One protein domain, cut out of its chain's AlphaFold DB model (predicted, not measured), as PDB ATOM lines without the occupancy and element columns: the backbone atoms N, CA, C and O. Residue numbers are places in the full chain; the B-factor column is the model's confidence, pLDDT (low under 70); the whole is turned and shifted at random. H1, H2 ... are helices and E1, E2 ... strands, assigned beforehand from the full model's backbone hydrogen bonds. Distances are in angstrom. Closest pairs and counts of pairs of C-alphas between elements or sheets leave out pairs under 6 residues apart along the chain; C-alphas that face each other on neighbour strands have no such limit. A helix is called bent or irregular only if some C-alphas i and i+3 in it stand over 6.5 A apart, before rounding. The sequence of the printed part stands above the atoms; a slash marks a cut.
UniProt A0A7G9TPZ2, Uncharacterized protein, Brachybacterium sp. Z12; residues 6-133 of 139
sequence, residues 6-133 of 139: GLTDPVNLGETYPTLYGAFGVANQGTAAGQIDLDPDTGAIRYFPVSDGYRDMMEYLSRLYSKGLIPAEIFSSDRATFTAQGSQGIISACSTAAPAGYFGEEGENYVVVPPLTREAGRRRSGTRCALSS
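AT A GLANCE: This is residues 6 to 133 of the 139 residues of an uncharacterized protein of Brachybacterium sp. Z12 (UniProt A0A7G9TPZ2). The domain is an elongated body with a small twisted four-stranded sheet towards one end, helices H4 and H5 side by side on one face of it, and the two-stranded hairpin E2 and E3 at the other end. Between them lie H1 and the long helix H2, which meet near Phe 24 and Gly 53. The printed part has 128 residues with five named helices and six named strands, in the order E1 H1 E2 E3 H2 H3 H4 E4 H5 E5 E6, and its class is mixed, helices and strands. The larger sheet is mixed, in the order E1 E4 E6 E5; the whole is compact, with a radius of gyration of the C-alphas of 15.4 A and spans of 48 by 28 by 27 A.

HOW THE PARTS SIT: In the larger sheet, E1, residues 6 to 8, is parallel to E4, residues 91 to 94, with N 8 and O 93 3.1 A apart. E4 is antiparallel to E6, residues 129 to 132, with N 132 and O 92 at 3.0 A. E6 forms a hairpin with E5, residues 110 to 113, with N 113 and O 129 at 2.6 A. H5, residues 99 to 109, stands up from the sheet at a height over the sheet of 8.7 A. E4, H5 and E5 make a split strand-helix-strand unit, two strands running the same way with E6 between them, and its crossover is right-handed. H4, residues 79 to 87, touches H5 at a shallow tilt of 18 degrees, the same way, closest at the C-alphas of Ser 87 and Phe 103, 4.3 A; these helices and the sheet make two layers. H1, residues 16 to 24, only grazes the sheet, and touches H2, residues 52 to 66, at a steep tilt of 50 degrees, opposite ways, with residues 53 to 57 of H2 alone; the C-alphas of Phe 24 and Gly 53 are closest, 5.2 A. Every O i to N i+4 pair is within hydrogen-bond range in H2 and H4, against 2 of 5 in H1 and 2 of 7 in H5, whose i+3 counts are 5 of 6 and 4 of 8.

IN THESE COORDINATES: E1 begins at C-alpha 6 (44.972, -42.882, -28.387). E2, residues 36 to 38, and E3, residues 45 to 47, are a hairpin, with N 37 and O 46 3.0 A apart. H2 is 20.7 A long, H1 13.3 A and H4 12.2 A. H3, residues 72 to 75, is irregular, C-alphas 72 and 75 being 7.4 A apart; so is H5, with C-alphas 102 and 105 9.4 A apart, and H1 only just, with C-alphas 19 and 22 7.0 A apart. E6 ends at C-alpha 132 (51.663, -50.472, -26.997).

THE WHOLE: The C-alphas farthest apart are those of Thr 42 and Gln 88, 48.6 A. The printed part has no cut. The links from H1 to E2 and from E5 to E6 are long, with 11 and 15 residues. The mean pLDDT of the printed part is 80.3; residues 117 to 133, which include E6, are under 70.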
ATOM      1  N   GLY A   6      45.386 -42.056 -29.524       75.62
ATOM      2  CA  GLY A   6      44.972 -42.882 -28.387       75.62
ATOM      3  C   GLY A   6      44.385 -44.229 -28.808       75.62
ATOM      4  O   GLY A   6      44.971 -45.266 -28.514       75.62
ATOM      5  N   LEU A   7      43.236 -44.221 -29.485       80.88
ATOM      6  CA  LEU A   7      42.519 -45.415 -29.935       80.88
ATOM      7  C   LEU A   7      42.056 -45.245 -31.381       80.88
ATOM      8  O   LEU A   7      41.301 -44.321 -31.678       80.88
ATOM      9  N   THR A   8      42.467 -46.154 -32.264       82.69
ATOM     10  CA  THR A   8      42.050 -46.151 -33.674       82.69
ATOM     11  C   THR A   8      41.822 -47.566 -34.219       82.69
ATOM     12  O   THR A   8      42.155 -48.568 -33.581       82.69
ATOM     13  N   ASP A   9      41.197 -47.642 -35.387       82.50
ATOM     14  CA  ASP A   9      40.661 -48.849 -36.015       82.50
ATOM     15  C   ASP A   9      40.847 -48.749 -37.541       82.50
ATOM     16  O   ASP A   9      40.678 -47.656 -38.089       82.50
ATOM     17  N   PRO A  10      41.174 -49.847 -38.248       78.81
ATOM     18  CA  PRO A  10      41.214 -49.865 -39.711       78.81
ATOM     19  C   PRO A  10      39.870 -49.584 -40.417       78.81
ATOM     20  O   PRO A  10      39.889 -49.320 -41.621       78.81
ATOM     21  N   VAL A  11      38.721 -49.687 -39.732       80.88
ATOM     22  CA  VAL A  11      37.365 -49.617 -40.313       80.88
ATOM     23  C   VAL A  11      36.356 -48.828 -39.455       80.88
ATOM     24  O   VAL A  11      35.311 -49.347 -39.065       80.88
ATOM     25  N   ASN A  12      36.606 -47.540 -39.199       79.94
ATOM     26  CA  ASN A  12      35.614 -46.607 -38.622       79.94
ATOM     27  C   ASN A  12      34.970 -47.088 -37.295       79.94
ATOM     28  O   ASN A  12      33.749 -47.027 -37.138       79.94
ATOM     29  N   LEU A  13      35.775 -47.588 -36.346       83.75
ATOM     30  CA  LEU A  13      35.353 -48.212 -35.071       83.75
ATOM     31  C   LEU A  13      34.608 -49.557 -35.194       83.75
ATOM     32  O   LEU A  13      34.142 -50.081 -34.177       83.75
ATOM     33  N   GLY A  14      34.501 -50.121 -36.401       82.50
ATOM     34  CA  GLY A  14      33.815 -51.381 -36.691       82.50
ATOM     35  C   GLY A  14      34.345 -52.589 -35.917       82.50
ATOM     36  O   GLY A  14      33.570 -53.456 -35.508       82.50
ATOM     37  N   GLU A  15      35.651 -52.634 -35.676       81.00
ATOM     38  CA  GLU A  15      36.311 -53.661 -34.871       81.00
ATOM     39  C   GLU A  15      36.448 -53.242 -33.407       81.00
ATOM     40  O   GLU A  15      36.517 -54.101 -32.528       81.00
ATOM     41  N   THR A  16      36.414 -51.941 -33.114       84.31
ATOM     42  CA  THR A  16      36.487 -51.418 -31.749       84.31
ATOM     43  C   THR A  16      35.224 -51.668 -30.938       84.31
ATOM     44  O   THR A  16      35.325 -52.228 -29.843       84.31
ATOM     45  N   TYR A  17      34.030 -51.307 -31.415       83.31
ATOM     46  CA  TYR A  17      32.828 -51.449 -30.580       83.31
ATOM     47  C   TYR A  17      32.532 -52.909 -30.154       83.31
ATOM     48  O   TYR A  17      32.161 -53.103 -28.991       83.31
ATOM     49  N   PRO A  18      32.761 -53.961 -30.978       84.81
ATOM     50  CA  PRO A  18      32.541 -55.340 -30.551       84.81
ATOM     51  C   PRO A  18      33.451 -55.784 -29.406       84.81
ATOM     52  O   PRO A  18      33.071 -56.655 -28.624       84.81
ATOM     53  N   THR A  19      34.644 -55.194 -29.280       82.44
ATOM     54  CA  THR A  19      35.557 -55.508 -28.170       82.44
ATOM     55  C   THR A  19      35.026 -54.994 -26.832       82.44
ATOM     56  O   THR A  19      35.333 -55.558 -25.785       82.44
ATOM     57  N   LEU A  20      34.168 -53.971 -26.854       86.69
ATOM     58  CA  LEU A  20      33.592 -53.366 -25.655       86.69
ATOM     59  C   LEU A  20      32.313 -54.064 -25.185       86.69
ATOM     60  O   LEU A  20      31.973 -53.965 -24.007       86.69
ATOM     61  N   TYR A  21      31.628 -54.820 -26.047       87.81
ATOM     62  CA  TYR A  21      30.354 -55.478 -25.730       87.81
ATOM     63  C   TYR A  21      30.361 -56.259 -24.409       87.81
ATOM     64  O   TYR A  21      29.454 -56.110 -23.585       87.81
ATOM     65  N   GLY A  22      31.430 -57.019 -24.154       84.50
ATOM     66  CA  GLY A  22      31.581 -57.803 -22.927       84.50
ATOM     67  C   GLY A  22      31.623 -56.960 -21.645       84.50
ATOM     68  O   GLY A  22      31.112 -57.408 -20.612       84.50
ATOM     69  N   ALA A  23      32.174 -55.744 -21.715       86.50
ATOM     70  CA  ALA A  23      32.262 -54.806 -20.594       86.50
ATOM     71  C   ALA A  23      30.908 -54.154 -20.270       86.50
ATOM     72  O   ALA A  23      30.651 -53.814 -19.114       86.50
ATOM     73  N   PHE A  24      30.043 -54.011 -21.278       88.50
ATOM     74  CA  PHE A  24      28.722 -53.385 -21.171       88.50
ATOM     75  C   PHE A  24      27.562 -54.387 -21.089       88.50
ATOM     76  O   PHE A  24      26.410 -53.983 -20.972       88.50
ATOM     77  N   GLY A  25      27.852 -55.691 -21.101       87.50
ATOM     78  CA  GLY A  25      26.841 -56.735 -20.915       87.50
ATOM     79  C   GLY A  25      25.879 -56.894 -22.095       87.50
ATOM     80  O   GLY A  25      24.743 -57.327 -21.900       87.50
ATOM     81  N   VAL A  26      26.330 -56.553 -23.303       89.50
ATOM     82  CA  VAL A  26      25.571 -56.684 -24.557       89.50
ATOM     83  C   VAL A  26      26.221 -57.719 -25.479       89.50
ATOM     84  O   VAL A  26      27.373 -58.097 -25.273       89.50
ATOM     85  N   ALA A  27      25.480 -58.186 -26.485       89.06
ATOM     86  CA  ALA A  27      25.929 -59.163 -27.482       89.06
ATOM     87  C   ALA A  27      26.449 -60.484 -26.873       89.06
ATOM     88  O   ALA A  27      27.465 -61.036 -27.305       89.06
ATOM     89  N   ASN A  28      25.748 -61.018 -25.864       86.94
ATOM     90  CA  ASN A  28      26.178 -62.228 -25.145       86.94
ATOM     91  C   ASN A  28      26.104 -63.541 -25.955       86.94
ATOM     92  O   ASN A  28      26.614 -64.557 -25.495       86.94
ATOM     93  N   GLN A  29      25.528 -63.511 -27.161       86.50
ATOM     94  CA  GLN A  29      25.520 -64.623 -28.124       86.50
ATOM     95  C   GLN A  29      26.661 -64.530 -29.155       86.50
ATOM     96  O   GLN A  29      26.739 -65.325 -30.090       86.50
ATOM     97  N   GLY A  30      27.565 -63.560 -28.987       78.19
ATOM     98  CA  GLY A  30      28.646 -63.290 -29.926       78.19
ATOM     99  C   GLY A  30      28.191 -62.507 -31.158       78.19
ATOM    100  O   GLY A  30      27.008 -62.314 -31.420       78.19
ATOM    101  N   THR A  31      29.161 -62.043 -31.944       77.12
ATOM    102  CA  THR A  31      28.917 -61.169 -33.104       77.12
ATOM    103  C   THR A  31      28.218 -61.874 -34.270       77.12
ATOM    104  O   THR A  31      27.617 -61.207 -35.107       77.12
ATOM    105  N   ALA A  32      28.255 -63.211 -34.322       82.00
ATOM    106  CA  ALA A  32      27.568 -64.003 -35.347       82.00
ATOM    107  C   ALA A  32      26.034 -63.955 -35.214       82.00
ATOM    108  O   ALA A  32      25.334 -64.131 -36.207       82.00
ATOM    109  N   ALA A  33      25.513 -63.663 -34.017       82.75
ATOM    110  CA  ALA A  33      24.082 -63.462 -33.772       82.75
ATOM    111  C   ALA A  33      23.575 -62.081 -34.248       82.75
ATOM    112  O   ALA A  33      22.406 -61.735 -34.068       82.75
ATOM    113  N   GLY A  34      24.447 -61.272 -34.862       87.31
ATOM    114  CA  GLY A  34      24.118 -59.937 -35.340       87.31
ATOM    115  C   GLY A  34      23.833 -58.979 -34.185       87.31
ATOM    116  O   GLY A  34      24.658 -58.798 -33.294       87.31
ATOM    117  N   GLN A  35      22.665 -58.342 -34.224       89.88
ATOM    118  CA  GLN A  35      22.225 -57.363 -33.222       89.88
ATOM    119  C   GLN A  35      21.262 -57.954 -32.176       89.88
ATOM    120  O   GLN A  35      20.559 -57.222 -31.477       89.88
ATOM    121  N   ILE A  36      21.210 -59.282 -32.090       91.69
ATOM    122  CA  ILE A  36      20.321 -60.023 -31.202       91.69
ATOM    123  C   ILE A  36      21.147 -60.735 -30.136       91.69
ATOM    124  O   ILE A  36      22.180 -61.337 -30.428       91.69
ATOM    125  N   ASP A  37      20.687 -60.680 -28.893       91.75
ATOM    126  CA  ASP A  37      21.233 -61.470 -27.796       91.75
ATOM    127  C   ASP A  37      20.123 -61.885 -26.813       91.75
ATOM    128  O   ASP A  37      18.933 -61.730 -27.105       91.75
ATOM    129  N   LEU A  38      20.499 -62.491 -25.686       90.44
ATOM    130  CA  LEU A  38      19.546 -62.912 -24.660       90.44
ATOM    131  C   LEU A  38      19.576 -61.952 -23.477       90.44
ATOM    132  O   LEU A  38      20.644 -61.560 -23.007       90.44
ATOM    133  N   ASP A  39      18.407 -61.604 -22.964       85.94
ATOM    134  CA  ASP A  39      18.293 -60.896 -21.701       85.94
ATOM    135  C   ASP A  39      18.866 -61.762 -20.558       85.94
ATOM    136  O   ASP A  39      18.490 -62.930 -20.434       85.94
ATOM    137  N   PRO A  40      19.810 -61.244 -19.751       82.50
ATOM    138  CA  PRO A  40      20.501 -62.044 -18.744       82.50
ATOM    139  C   PRO A  40      19.607 -62.442 -17.564       82.50
ATOM    140  O   PRO A  40      19.925 -63.427 -16.898       82.50
ATOM    141  N   ASP A  41      18.519 -61.710 -17.314       85.50
ATOM    142  CA  ASP A  41      17.630 -61.933 -16.173       85.50
ATOM    143  C   ASP A  41      16.459 -62.849 -16.553       85.50
ATOM    144  O   ASP A  41      16.052 -63.715 -15.780       85.50
ATOM    145  N   THR A  42      15.922 -62.674 -17.762       89.12
ATOM    146  CA  THR A  42      14.713 -63.368 -18.234       89.12
ATOM    147  C   THR A  42      14.988 -64.467 -19.259       89.12
ATOM    148  O   THR A  42      14.136 -65.327 -19.477       89.12
ATOM    149  N   GLY A  43      16.150 -64.451 -19.917       88.12
ATOM    150  CA  GLY A  43      16.483 -65.363 -21.015       88.12
ATOM    151  C   GLY A  43      15.722 -65.089 -22.319       88.12
ATOM    152  O   GLY A  43      15.823 -65.878 -23.257       88.12
ATOM    153  N   ALA A  44      14.956 -63.998 -22.397       90.44
ATOM    154  CA  ALA A  44      14.209 -63.633 -23.595       90.44
ATOM    155  C   ALA A  44      15.131 -63.095 -24.700       90.44
ATOM    156  O   ALA A  44      16.165 -62.485 -24.429       90.44
ATOM    157  N   ILE A  45      14.733 -63.281 -25.959       90.94
ATOM    158  CA  ILE A  45      15.421 -62.680 -27.106       90.94
ATOM    159  C   ILE A  45      15.261 -61.159 -27.032       90.94
ATOM    160  O   ILE A  45      14.136 -60.662 -26.961       90.94
ATOM    161  N   ARG A  46      16.372 -60.421 -27.098       90.81
ATOM    162  CA  ARG A  46      16.367 -58.955 -27.113       90.81
ATOM    163  C   ARG A  46      17.206 -58.399 -28.262       90.81
ATOM    164  O   ARG A  46      18.220 -58.966 -28.668       90.81
ATOM    165  N   TYR A  47      16.783 -57.246 -28.768       92.50
ATOM    166  CA  TYR A  47      17.578 -56.422 -29.671       92.50
ATOM    167  C   TYR A  47      18.456 -55.502 -28.818       92.50
ATOM    168  O   TYR A  47      17.998 -54.472 -28.327       92.50
ATOM    169  N   PHE A  48      19.712 -55.883 -28.572       91.12
ATOM    170  CA  PHE A  48      20.557 -55.145 -27.628       91.12
ATOM    171  C   PHE A  48      20.837 -53.676 -27.990       91.12
ATOM    172  O   PHE A  48      21.103 -52.922 -27.051       91.12
ATOM    173  N   PRO A  49      20.770 -53.202 -29.255       92.00
ATOM    174  CA  PRO A  49      20.994 -51.784 -29.542       92.00
ATOM    175  C   PRO A  49      19.995 -50.823 -28.879       92.00
ATOM    176  O   PRO A  49      20.312 -49.647 -28.736       92.00
ATOM    177  N   VAL A  50      18.823 -51.299 -28.434       92.25
ATOM    178  CA  VAL A  50      17.865 -50.484 -27.654       92.25
ATOM    179  C   VAL A  50      18.027 -50.627 -26.135       92.25
ATOM    180  O   VAL A  50      17.269 -50.029 -25.379       92.25
ATOM    181  N   SER A  51      18.993 -51.424 -25.671       89.94
ATOM    182  CA  SER A  51      19.241 -51.634 -24.240       89.94
ATOM    183  C   SER A  51      20.054 -50.498 -23.611       89.94
ATOM    184  O   SER A  51      20.869 -49.849 -24.274       89.94
ATOM    185  N   ASP A  52      19.909 -50.318 -22.294       90.75
ATOM    186  CA  ASP A  52      20.700 -49.349 -21.526       90.75
ATOM    187  C   ASP A  52      22.211 -49.620 -21.621       90.75
ATOM    188  O   ASP A  52      23.002 -48.691 -21.753       90.75
ATOM    189  N   GLY A  53      22.626 -50.894 -21.641       89.50
ATOM    190  CA  GLY A  53      24.040 -51.262 -21.768       89.50
ATOM    191  C   GLY A  53      24.672 -50.750 -23.065       89.50
ATOM    192  O   GLY A  53      25.810 -50.275 -23.057       89.50
ATOM    193  N   TYR A  54      23.922 -50.780 -24.172       90.81
ATOM    194  CA  TYR A  54      24.391 -50.242 -25.448       90.81
ATOM    195  C   TYR A  54      24.458 -48.708 -25.431       90.81
ATOM    196  O   TYR A  54      25.450 -48.143 -25.896       90.81
ATOM    197  N   ARG A  55      23.464 -48.032 -24.832       92.31
ATOM    198  CA  ARG A  55      23.497 -46.571 -24.636       92.31
ATOM    199  C   ARG A  55      24.730 -46.149 -23.840       92.31
ATOM    200  O   ARG A  55      25.489 -45.297 -24.293       92.31
ATOM    201  N   ASP A  56      24.979 -46.790 -22.705       92.19
ATOM    202  CA  ASP A  56      26.100 -46.437 -21.836       92.19
ATOM    203  C   ASP A  56      27.467 -46.676 -22.511       92.19
ATOM    204  O   ASP A  56      28.438 -45.960 -22.248       92.19
ATOM    205  N   MET A  57      27.560 -47.681 -23.392       91.19
ATOM    206  CA  MET A  57      28.746 -47.909 -24.222       91.19
ATOM    207  C   MET A  57      28.960 -46.770 -25.218       91.19
ATOM    208  O   MET A  57      30.084 -46.285 -25.365       91.19
ATOM    209  N   MET A  58      27.894 -46.328 -25.886       91.69
ATOM    210  CA  MET A  58      27.956 -45.190 -26.803       91.69
ATOM    211  C   MET A  58      28.353 -43.905 -26.073       91.69
ATOM    212  O   MET A  58      29.200 -43.161 -26.564       91.69
ATOM    213  N   GLU A  59      27.844 -43.672 -24.862       92.94
ATOM    214  CA  GLU A  59      28.278 -42.553 -24.021       92.94
ATOM    215  C   GLU A  59      29.762 -42.651 -23.642       92.94
ATOM    216  O   GLU A  59      30.473 -41.645 -23.627       92.94
ATOM    217  N   TYR A  60      30.269 -43.852 -23.355       90.38
ATOM    218  CA  TYR A  60      31.692 -44.060 -23.095       90.38
ATOM    219  C   TYR A  60      32.558 -43.725 -24.317       90.38
ATOM    220  O   TYR A  60      33.514 -42.959 -24.181       90.38
ATOM    221  N   LEU A  61      32.198 -44.219 -25.505       89.06
ATOM    222  CA  LEU A  61      32.890 -43.890 -26.757       89.06
ATOM    223  C   LEU A  61      32.822 -42.389 -27.067       89.06
ATOM    224  O   LEU A  61      33.837 -41.784 -27.404       89.06
ATOM    225  N   SER A  62      31.660 -41.764 -26.865       90.94
ATOM    226  CA  SER A  62      31.472 -40.319 -27.029       90.94
ATOM    227  C   SER A  62      32.377 -39.509 -26.093       90.94
ATOM    228  O   SER A  62      32.979 -38.518 -26.514       90.94
ATOM    229  N   ARG A  63      32.563 -39.952 -24.842       90.62
ATOM    230  CA  ARG A  63      33.515 -39.328 -23.906       90.62
ATOM    231  C   ARG A  63      34.967 -39.474 -24.358       90.62
ATOM    232  O   ARG A  63      35.728 -38.527 -24.188       90.62
ATOM    233  N   LEU A  64      35.366 -40.626 -24.904       88.12
ATOM    234  CA  LEU A  64      36.721 -40.814 -25.445       88.12
ATOM    235  C   LEU A  64      36.969 -39.906 -26.654       88.12
ATOM    236  O   LEU A  64      38.009 -39.254 -26.726       88.12
ATOM    237  N   TYR A  65      35.983 -39.811 -27.547       88.31
ATOM    238  CA  TYR A  65      36.011 -38.913 -28.699       88.31
ATOM    239  C   TYR A  65      36.116 -37.444 -28.273       88.31
ATOM    240  O   TYR A  65      37.015 -36.730 -28.702       88.31
ATOM    241  N   SER A  66      35.279 -37.012 -27.326       88.81
ATOM    242  CA  SER A  66      35.278 -35.631 -26.814       88.81
ATOM    243  C   SER A  66      36.580 -35.239 -26.103       88.81
ATOM    244  O   SER A  66      36.903 -34.060 -26.013       88.81
ATOM    245  N   LYS A  67      37.333 -36.217 -25.585       87.75
ATOM    246  CA  LYS A  67      38.648 -36.015 -24.957       87.75
ATOM    247  C   LYS A  67      39.815 -36.060 -25.951       87.75
ATOM    248  O   LYS A  67      40.957 -35.956 -25.518       87.75
ATOM    249  N   GLY A  68      39.551 -36.258 -27.244       86.06
ATOM    250  CA  GLY A  68      40.586 -36.391 -28.274       86.06
ATOM    251  C   GLY A  68      41.395 -37.688 -28.186       86.06
ATOM    252  O   GLY A  68      42.459 -37.785 -28.787       86.06
ATOM    253  N   LEU A  69      40.919 -38.689 -27.435       87.38
ATOM    254  CA  LEU A  69      41.568 -40.006 -27.376       87.38
ATOM    255  C   LEU A  69      41.274 -40.831 -28.628       87.38
ATOM    256  O   LEU A  69      42.075 -41.684 -29.000       87.38
ATOM    257  N   ILE A  70      40.130 -40.580 -29.263       87.56
ATOM    258  CA  ILE A  70      39.794 -41.113 -30.581       87.56
ATOM    259  C   ILE A  70      40.012 -39.977 -31.592       87.56
ATOM    260  O   ILE A  70      39.478 -38.888 -31.371       87.56
ATOM    261  N   PRO A  71      40.778 -40.205 -32.673       85.12
ATOM    262  CA  PRO A  71      41.003 -39.201 -33.706       85.12
ATOM    263  C   PRO A  71      39.685 -38.782 -34.376       85.12
ATOM    264  O   PRO A  71      38.806 -39.614 -34.612       85.12
ATOM    265  N   ALA A  72      39.535 -37.497 -34.705       85.44
ATOM    266  CA  ALA A  72      38.303 -36.972 -35.304       85.44
ATOM    267  C   ALA A  72      38.064 -37.536 -36.713       85.44
ATOM    268  O   ALA A  72      36.931 -37.799 -37.116       85.44
ATOM    269  N   GLU A  73      39.162 -37.765 -37.421       85.94
ATOM    270  CA  GLU A  73      39.282 -38.322 -38.758       85.94
ATOM    271  C   GLU A  73      38.998 -39.828 -38.826       85.94
ATOM    272  O   GLU A  73      39.022 -40.390 -39.918       85.94
ATOM    273  N   ILE A  74      38.684 -40.492 -37.705       84.56
ATOM    274  CA  ILE A  74      38.448 -41.943 -37.670       84.56
ATOM    275  C   ILE A  74      37.336 -42.415 -38.612       84.56
ATOM    276  O   ILE A  74      37.360 -43.567 -39.014       84.56
ATOM    277  N   PHE A  75      36.381 -41.550 -38.967       85.56
ATOM    278  CA  PHE A  75      35.267 -41.874 -39.872       85.56
ATOM    279  C   PHE A  75      35.574 -41.618 -41.355       85.56
ATOM    280  O   PHE A  75      34.793 -42.005 -42.224       85.56
ATOM    281  N   SER A  76      36.670 -40.916 -41.639       86.19
ATOM    282  CA  SER A  76      37.111 -40.545 -42.989       86.19
ATOM    283  C   SER A  76      38.450 -41.173 -43.379       86.19
ATOM    284  O   SER A  76      38.815 -41.142 -44.551       86.19
ATOM    285  N   SER A  77      39.196 -41.687 -42.401       82.38
ATOM    286  CA  SER A  77      40.482 -42.350 -42.588       82.38
ATOM    287  C   SER A  77      40.299 -43.736 -43.205       82.38
ATOM    288  O   SER A  77      39.259 -44.376 -43.047       82.38
ATOM    289  N   ASP A  78      41.323 -44.210 -43.905       84.62
ATOM    290  CA  ASP A  78      41.332 -45.517 -44.547       84.62
ATOM    291  C   ASP A  78      42.359 -46.471 -43.919       84.62
ATOM    292  O   ASP A  78      43.205 -46.116 -43.089       84.62
ATOM    293  N   ARG A  79      42.306 -47.734 -44.349       85.12
ATOM    294  CA  ARG A  79      43.191 -48.784 -43.836       85.12
ATOM    295  C   ARG A  79      44.670 -48.539 -44.167       85.12
ATOM    296  O   ARG A  79      45.543 -49.011 -43.435       85.12
ATOM    297  N   ALA A  80      44.960 -47.825 -45.257       87.38
ATOM    298  CA  ALA A  80      46.325 -47.470 -45.638       87.38
ATOM    299  C   ALA A  80      46.911 -46.453 -44.651       87.38
ATOM    300  O   ALA A  80      48.020 -46.647 -44.154       87.38
ATOM    301  N   THR A  81      46.127 -45.436 -44.296       86.50
ATOM    302  CA  THR A  81      46.474 -44.438 -43.284       86.50
ATOM    303  C   THR A  81      46.682 -45.095 -41.924       86.50
ATOM    304  O   THR A  81      47.718 -44.879 -41.301       86.50
ATOM    305  N   PHE A  82      45.774 -45.981 -41.504       86.69
ATOM    306  CA  PHE A  82      45.923 -46.754 -40.263       86.69
ATOM    307  C   PHE A  82      47.240 -47.548 -40.222       86.69
ATOM    308  O   PHE A  82      47.987 -47.479 -39.248       86.69
ATOM    309  N   THR A  83      47.556 -48.266 -41.303       88.31
ATOM    310  CA  THR A  83      48.803 -49.038 -41.427       88.31
ATOM    311  C   THR A  83      50.037 -48.135 -41.349       88.31
ATOM    312  O   THR A  83      50.974 -48.436 -40.613       88.31
ATOM    313  N   ALA A  84      50.029 -47.009 -42.067       88.50
ATOM    314  CA  ALA A  84      51.141 -46.063 -42.094       88.50
ATOM    315  C   ALA A  84      51.368 -45.372 -40.741       88.50
ATOM    316  O   ALA A  84      52.506 -45.157 -40.338       88.50
ATOM    317  N   GLN A  85      50.296 -45.028 -40.026       87.56
ATOM    318  CA  GLN A  85      50.376 -44.455 -38.684       87.56
ATOM    319  C   GLN A  85      50.880 -45.492 -37.670       87.56
ATOM    320  O   GLN A  85      51.717 -45.193 -36.821       87.56
ATOM    321  N   GLY A  86      50.419 -46.738 -37.769       86.19
ATOM    322  CA  GLY A  86      50.881 -47.796 -36.879       86.19
ATOM    323  C   GLY A  86      52.347 -48.167 -37.085       86.19
ATOM    324  O   GLY A  86      53.057 -48.341 -36.101       86.19
ATOM    325  N   SER A  87      52.837 -48.194 -38.332       87.19
ATOM    326  CA  SER A  87      54.262 -48.424 -38.617       87.19
ATOM    327  C   SER A  87      55.167 -47.262 -38.189       87.19
ATOM    328  O   SER A  87      56.354 -47.465 -37.953       87.19
ATOM    329  N   GLN A  88      54.616 -46.052 -38.041       87.75
ATOM    330  CA  GLN A  88      55.305 -44.899 -37.446       87.75
ATOM    331  C   GLN A  88      55.292 -44.918 -35.908       87.75
ATOM    332  O   GLN A  88      55.863 -44.022 -35.286       87.75
ATOM    333  N   GLY A  89      54.627 -45.895 -35.281       83.62
ATOM    334  CA  GLY A  89      54.550 -46.018 -33.825       83.62
ATOM    335  C   GLY A  89      53.741 -44.913 -33.145       83.62
ATOM    336  O   GLY A  89      53.891 -44.695 -31.945       83.62
ATOM    337  N   ILE A  90      52.890 -44.194 -33.888       85.69
ATOM    338  CA  ILE A  90      52.068 -43.119 -33.310       85.69
ATOM    339  C   ILE A  90      50.750 -43.635 -32.719       85.69
ATOM    340  O   ILE A  90      50.108 -42.924 -31.952       85.69
ATOM    341  N   ILE A  91      50.330 -44.860 -33.044       87.19
ATOM    342  CA  ILE A  91      49.120 -45.480 -32.490       87.19
ATOM    343  C   ILE A  91      49.434 -46.071 -31.108       87.19
ATOM    344  O   ILE A  91      50.369 -46.845 -30.955       87.19
ATOM    345  N   SER A  92      48.645 -45.733 -30.086       83.19
ATOM    346  CA  SER A  92      48.832 -46.261 -28.721       83.19
ATOM    347  C   SER A  92      47.977 -47.501 -28.446       83.19
ATOM    348  O   SER A  92      48.416 -48.450 -27.794       83.19
ATOM    349  N   ALA A  93      46.743 -47.515 -28.947       84.31
ATOM    350  CA  ALA A  93      45.835 -48.646 -28.845       84.31
ATOM    351  C   ALA A  93      45.074 -48.850 -30.156       84.31
ATOM    352  O   ALA A  93      44.655 -47.895 -30.817       84.31
ATOM    353  N   CYS A  94      44.858 -50.111 -30.517       83.69
ATOM    354  CA  CYS A  94      44.042 -50.459 -31.671       83.69
ATOM    355  C   CYS A  94      43.285 -51.770 -31.469       83.69
ATOM    356  O   CYS A  94      43.650 -52.636 -30.667       83.69
ATOM    357  N   SER A  95      42.192 -51.901 -32.217       80.50
ATOM    358  CA  SER A  95      41.410 -53.133 -32.302       80.50
ATOM    359  C   SER A  95      41.882 -53.920 -33.517       80.50
ATOM    360  O   SER A  95      41.367 -53.741 -34.606       80.50
ATOM    361  N   THR A  96      42.923 -54.733 -33.343       77.94
ATOM    362  CA  THR A  96      43.409 -55.661 -34.371       77.94
ATOM    363  C   THR A  96      43.912 -56.942 -33.719       77.94
ATOM    364  O   THR A  96      44.468 -56.927 -32.620       77.94
ATOM    365  N   ALA A  97      43.700 -58.073 -34.390       70.56
ATOM    366  CA  ALA A  97      44.143 -59.379 -33.908       70.56
ATOM    367  C   ALA A  97      45.638 -59.646 -34.159       70.56
ATOM    368  O   ALA A  97      46.199 -60.542 -33.533       70.56
ATOM    369  N   ALA A  98      46.274 -58.904 -35.072       79.81
ATOM    370  CA  ALA A  98      47.659 -59.140 -35.477       79.81
ATOM    371  C   ALA A  98      48.399 -57.823 -35.777       79.81
ATOM    372  O   ALA A  98      48.647 -57.524 -36.946       79.81
ATOM    373  N   PRO A  99      48.773 -57.034 -34.750       82.12
ATOM    374  CA  PRO A  99      49.460 -55.755 -34.939       82.12
ATOM    375  C   PRO A  99      50.741 -55.886 -35.777       82.12
ATOM    376  O   PRO A  99      50.939 -55.102 -36.698       82.12
ATOM    377  N   ALA A 100      51.550 -56.929 -35.555       85.00
ATOM    378  CA  ALA A 100      52.758 -57.218 -36.346       85.00
ATOM    379  C   ALA A 100      52.485 -57.396 -37.852       85.00
ATOM    380  O   ALA A 100      53.292 -56.999 -38.687       85.00
ATOM    381  N   GLY A 101      51.317 -57.936 -38.221       84.88
ATOM    382  CA  GLY A 101      50.926 -58.098 -39.624       84.88
ATOM    383  C   GLY A 101      50.541 -56.786 -40.315       84.88
ATOM    384  O   GLY A 101      50.591 -56.711 -41.539       84.88
ATOM    385  N   TYR A 102      50.166 -55.762 -39.544       84.12
ATOM    386  CA  TYR A 102      49.786 -54.448 -40.065       84.12
ATOM    387  C   TYR A 102      50.910 -53.421 -39.941       84.12
ATOM    388  O   TYR A 102      51.083 -52.610 -40.840       84.12
ATOM    389  N   PHE A 103      51.674 -53.443 -38.851       88.50
ATOM    390  CA  PHE A 103      52.627 -52.384 -38.504       88.50
ATOM    391  C   PHE A 103      54.095 -52.791 -38.689       88.50
ATOM    392  O   PHE A 103      54.985 -51.975 -38.462       88.50
ATOM    393  N   GLY A 104      54.365 -54.030 -39.114       85.94
ATOM    394  CA  GLY A 104      55.725 -54.559 -39.229       85.94
ATOM    395  C   GLY A 104      56.374 -54.746 -37.858       85.94
ATOM    396  O   GLY A 104      55.696 -55.141 -36.909       85.94
ATOM    397  N   GLU A 105      57.670 -54.435 -37.751       87.00
ATOM    398  CA  GLU A 105      58.449 -54.556 -36.503       87.00
ATOM    399  C   GLU A 105      57.813 -53.782 -35.341       87.00
ATOM    400  O   GLU A 105      57.754 -54.279 -34.220       87.00
ATOM    401  N   GLU A 106      57.240 -52.602 -35.605       86.88
ATOM    402  CA  GLU A 106      56.586 -51.804 -34.563       86.88
ATOM    403  C   GLU A 106      55.368 -52.527 -33.968       86.88
ATOM    404  O   GLU A 106      55.041 -52.361 -32.794       86.88
ATOM    405  N   GLY A 107      54.718 -53.394 -34.745       82.81
ATOM    406  CA  GLY A 107      53.604 -54.206 -34.277       82.81
ATOM    407  C   GLY A 107      53.993 -55.248 -33.224       82.81
ATOM    408  O   GLY A 107      53.122 -55.695 -32.477       82.81
ATOM    409  N   GLU A 108      55.274 -55.605 -33.103       85.94
ATOM    410  CA  GLU A 108      55.763 -56.493 -32.038       85.94
ATOM    411  C   GLU A 108      55.733 -55.819 -30.656       85.94
ATOM    412  O   GLU A 108      55.656 -56.502 -29.635       85.94
ATOM    413  N   ASN A 109      55.695 -54.483 -30.608       86.31
ATOM    414  CA  ASN A 109      55.625 -53.717 -29.360       86.31
ATOM    415  C   ASN A 109      54.217 -53.681 -28.738       86.31
ATOM    416  O   ASN A 109      54.024 -53.080 -27.674       86.31
ATOM    417  N   TYR A 110      53.224 -54.303 -29.378       84.00
ATOM    418  CA  TYR A 110      51.836 -54.302 -28.926       84.00
ATOM    419  C   TYR A 110      51.497 -55.581 -28.161       84.00
ATOM    420  O   TYR A 110      51.653 -56.696 -28.656       84.00
ATOM    421  N   VAL A 111      50.948 -55.418 -26.960       85.69
ATOM    422  CA  VAL A 111      50.485 -56.515 -26.106       85.69
ATOM    423  C   VAL A 111      48.971 -56.624 -26.134       85.69
ATOM    424  O   VAL A 111      48.273 -55.615 -26.147       85.69
ATOM    425  N   VAL A 112      48.434 -57.843 -26.089       81.94
ATOM    426  CA  VAL A 112      46.980 -58.041 -26.013       81.94
ATOM    427  C   VAL A 112      46.464 -57.597 -24.639       81.94
ATOM    428  O   VAL A 112      46.796 -58.170 -23.602       81.94
ATOM    429  N   VAL A 113      45.616 -56.578 -24.646       80.38
ATOM    430  CA  VAL A 113      44.802 -56.104 -23.536       80.38
ATOM    431  C   VAL A 113      43.778 -57.178 -23.181       80.38
ATOM    432  O   VAL A 113      42.998 -57.608 -24.041       80.38
ATOM    433  N   PRO A 114      43.743 -57.611 -21.913       76.25
ATOM    434  CA  PRO A 114      42.712 -58.514 -21.452       76.25
ATOM    435  C   PRO A 114      41.330 -57.845 -21.539       76.25
ATOM    436  O   PRO A 114      41.216 -56.624 -21.615       76.25
ATOM    437  N   PRO A 115      40.258 -58.638 -21.474       71.50
ATOM    438  CA  PRO A 115      38.895 -58.132 -21.443       71.50
ATOM    439  C   PRO A 115      38.699 -56.998 -20.459       71.50
ATOM    440  O   PRO A 115      39.029 -57.116 -19.273       71.50
ATOM    441  N   LEU A 116      38.107 -55.926 -20.967       73.00
ATOM    442  CA  LEU A 116      37.745 -54.796 -20.147       73.00
ATOM    443  C   LEU A 116      36.550 -55.174 -19.283       73.00
ATOM    444  O   LEU A 116      35.590 -55.816 -19.715       73.00
ATOM    445  N   THR A 117      36.613 -54.749 -18.036       66.12
ATOM    446  CA  THR A 117      35.483 -54.773 -17.127       66.12
ATOM    447  C   THR A 117      35.145 -53.356 -16.736       66.12
ATOM    448  O   THR A 117      36.002 -52.476 -16.686       66.12
ATOM    449  N   ARG A 118      33.853 -53.128 -16.499       60.84
ATOM    450  CA  ARG A 118      33.332 -51.817 -16.111       60.84
ATOM    451  C   ARG A 118      33.960 -51.272 -14.826       60.84
ATOM    452  O   ARG A 118      34.060 -50.063 -14.669       60.84
ATOM    453  N   GLU A 119      34.376 -52.164 -13.933       55.56
ATOM    454  CA  GLU A 119      35.080 -51.839 -12.696       55.56
ATOM    455  C   GLU A 119      36.539 -52.270 -12.815       55.56
ATOM    456  O   GLU A 119      36.822 -53.433 -13.113       55.56
ATOM    457  N   ALA A 120      37.462 -51.346 -12.549       39.62
ATOM    458  CA  ALA A 120      38.888 -51.632 -12.504       39.62
ATOM    459  C   ALA A 120      39.172 -52.747 -11.477       39.62
ATOM    460  O   ALA A 120      39.206 -52.497 -10.277       39.62
ATOM    461  N   GLY A 121      39.350 -53.989 -11.942       34.94
ATOM    462  CA  GLY A 121      39.779 -55.111 -11.098       34.94
ATOM    463  C   GLY A 121      39.018 -56.430 -11.254       34.94
ATOM    464  O   GLY A 121      39.526 -57.460 -10.813       34.94
ATOM    465  N   ARG A 122      37.853 -56.476 -11.915       38.44
ATOM    466  CA  ARG A 122      37.172 -57.761 -12.180       38.44
ATOM    467  C   ARG A 122      37.667 -58.329 -13.514       38.44
ATOM    468  O   ARG A 122      37.785 -57.594 -14.475       38.44
ATOM    469  N   ARG A 123      37.987 -59.619 -13.629       30.95
ATOM    470  CA  ARG A 123      38.352 -60.258 -14.915       30.95
ATOM    471  C   ARG A 123      37.146 -61.018 -15.466       30.95
ATOM    472  O   ARG A 123      36.595 -61.853 -14.754       30.95
ATOM    473  N   ARG A 124      36.754 -60.794 -16.724       39.00
ATOM    474  CA  ARG A 124      35.784 -61.645 -17.448       39.00
ATOM    475  C   ARG A 124      36.385 -62.079 -18.775       39.00
ATOM    476  O   ARG A 124      36.683 -61.221 -19.563       39.00
ATOM    477  N   SER A 125      36.580 -63.375 -18.993       35.34
ATOM    478  CA  SER A 125      37.293 -63.995 -20.129       35.34
ATOM    479  C   SER A 125      37.010 -63.433 -21.546       35.34
ATOM    480  O   SER A 125      35.854 -63.236 -21.903       35.34
ATOM    481  N   GLY A 126      38.080 -63.283 -22.352       44.59
ATOM    482  CA  GLY A 126      38.120 -63.118 -23.824       44.59
ATOM    483  C   GLY A 126      37.845 -61.732 -24.455       44.59
ATOM    484  O   GLY A 126      36.698 -61.386 -24.700       44.59
ATOM    485  N   THR A 127      38.879 -60.944 -24.801       43.47
ATOM    486  CA  THR A 127      38.765 -59.769 -25.697       43.47
ATOM    487  C   THR A 127      40.104 -59.478 -26.375       43.47
ATOM    488  O   THR A 127      41.159 -59.616 -25.763       43.47
ATOM    489  N   ARG A 128      40.024 -59.115 -27.660       43.12
ATOM    490  CA  ARG A 128      41.115 -58.816 -28.593       43.12
ATOM    491  C   ARG A 128      41.313 -57.301 -28.689       43.12
ATOM    492  O   ARG A 128      40.793 -56.680 -29.605       43.12
ATOM    493  N   CYS A 129      41.989 -56.692 -27.732       47.19
ATOM    494  CA  CYS A 129      42.447 -55.307 -27.875       47.19
ATOM    495  C   CYS A 129      43.963 -55.328 -27.696       47.19
ATOM    496  O   CYS A 129      44.428 -56.168 -26.945       47.19
ATOM    497  N   ALA A 130      44.746 -54.507 -28.395       50.38
ATOM    498  CA  ALA A 130      46.203 -54.486 -28.241       50.38
ATOM    499  C   ALA A 130      46.680 -53.087 -27.810       50.38
ATOM    500  O   ALA A 130      46.195 -52.087 -28.337       50.38
ATOM    501  N   LEU A 131      47.583 -53.015 -26.829       50.28
ATOM    502  CA  LEU A 131      48.143 -51.789 -26.247       50.28
ATOM    503  C   LEU A 131      49.652 -51.769 -26.480       50.28
ATOM    504  O   LEU A 131      50.313 -52.777 -26.239       50.28
ATOM    505  N   SER A 132      50.209 -50.641 -26.909       44.12
ATOM    506  CA  SER A 132      51.663 -50.472 -26.997       44.12
ATOM    507  C   SER A 132      52.299 -50.546 -25.603       44.12
ATOM    508  O   SER A 132      51.832 -49.879 -24.673       44.12
ATOM    509  N   SER A 133      53.373 -51.319 -25.438       39.31
ATOM    510  CA  SER A 133      54.151 -51.318 -24.193       39.31
ATOM    511  C   SER A 133      54.803 -49.941 -23.963       39.31
ATOM    512  O   SER A 133      55.307 -49.344 -24.920       39.31
TER     513      SER A 133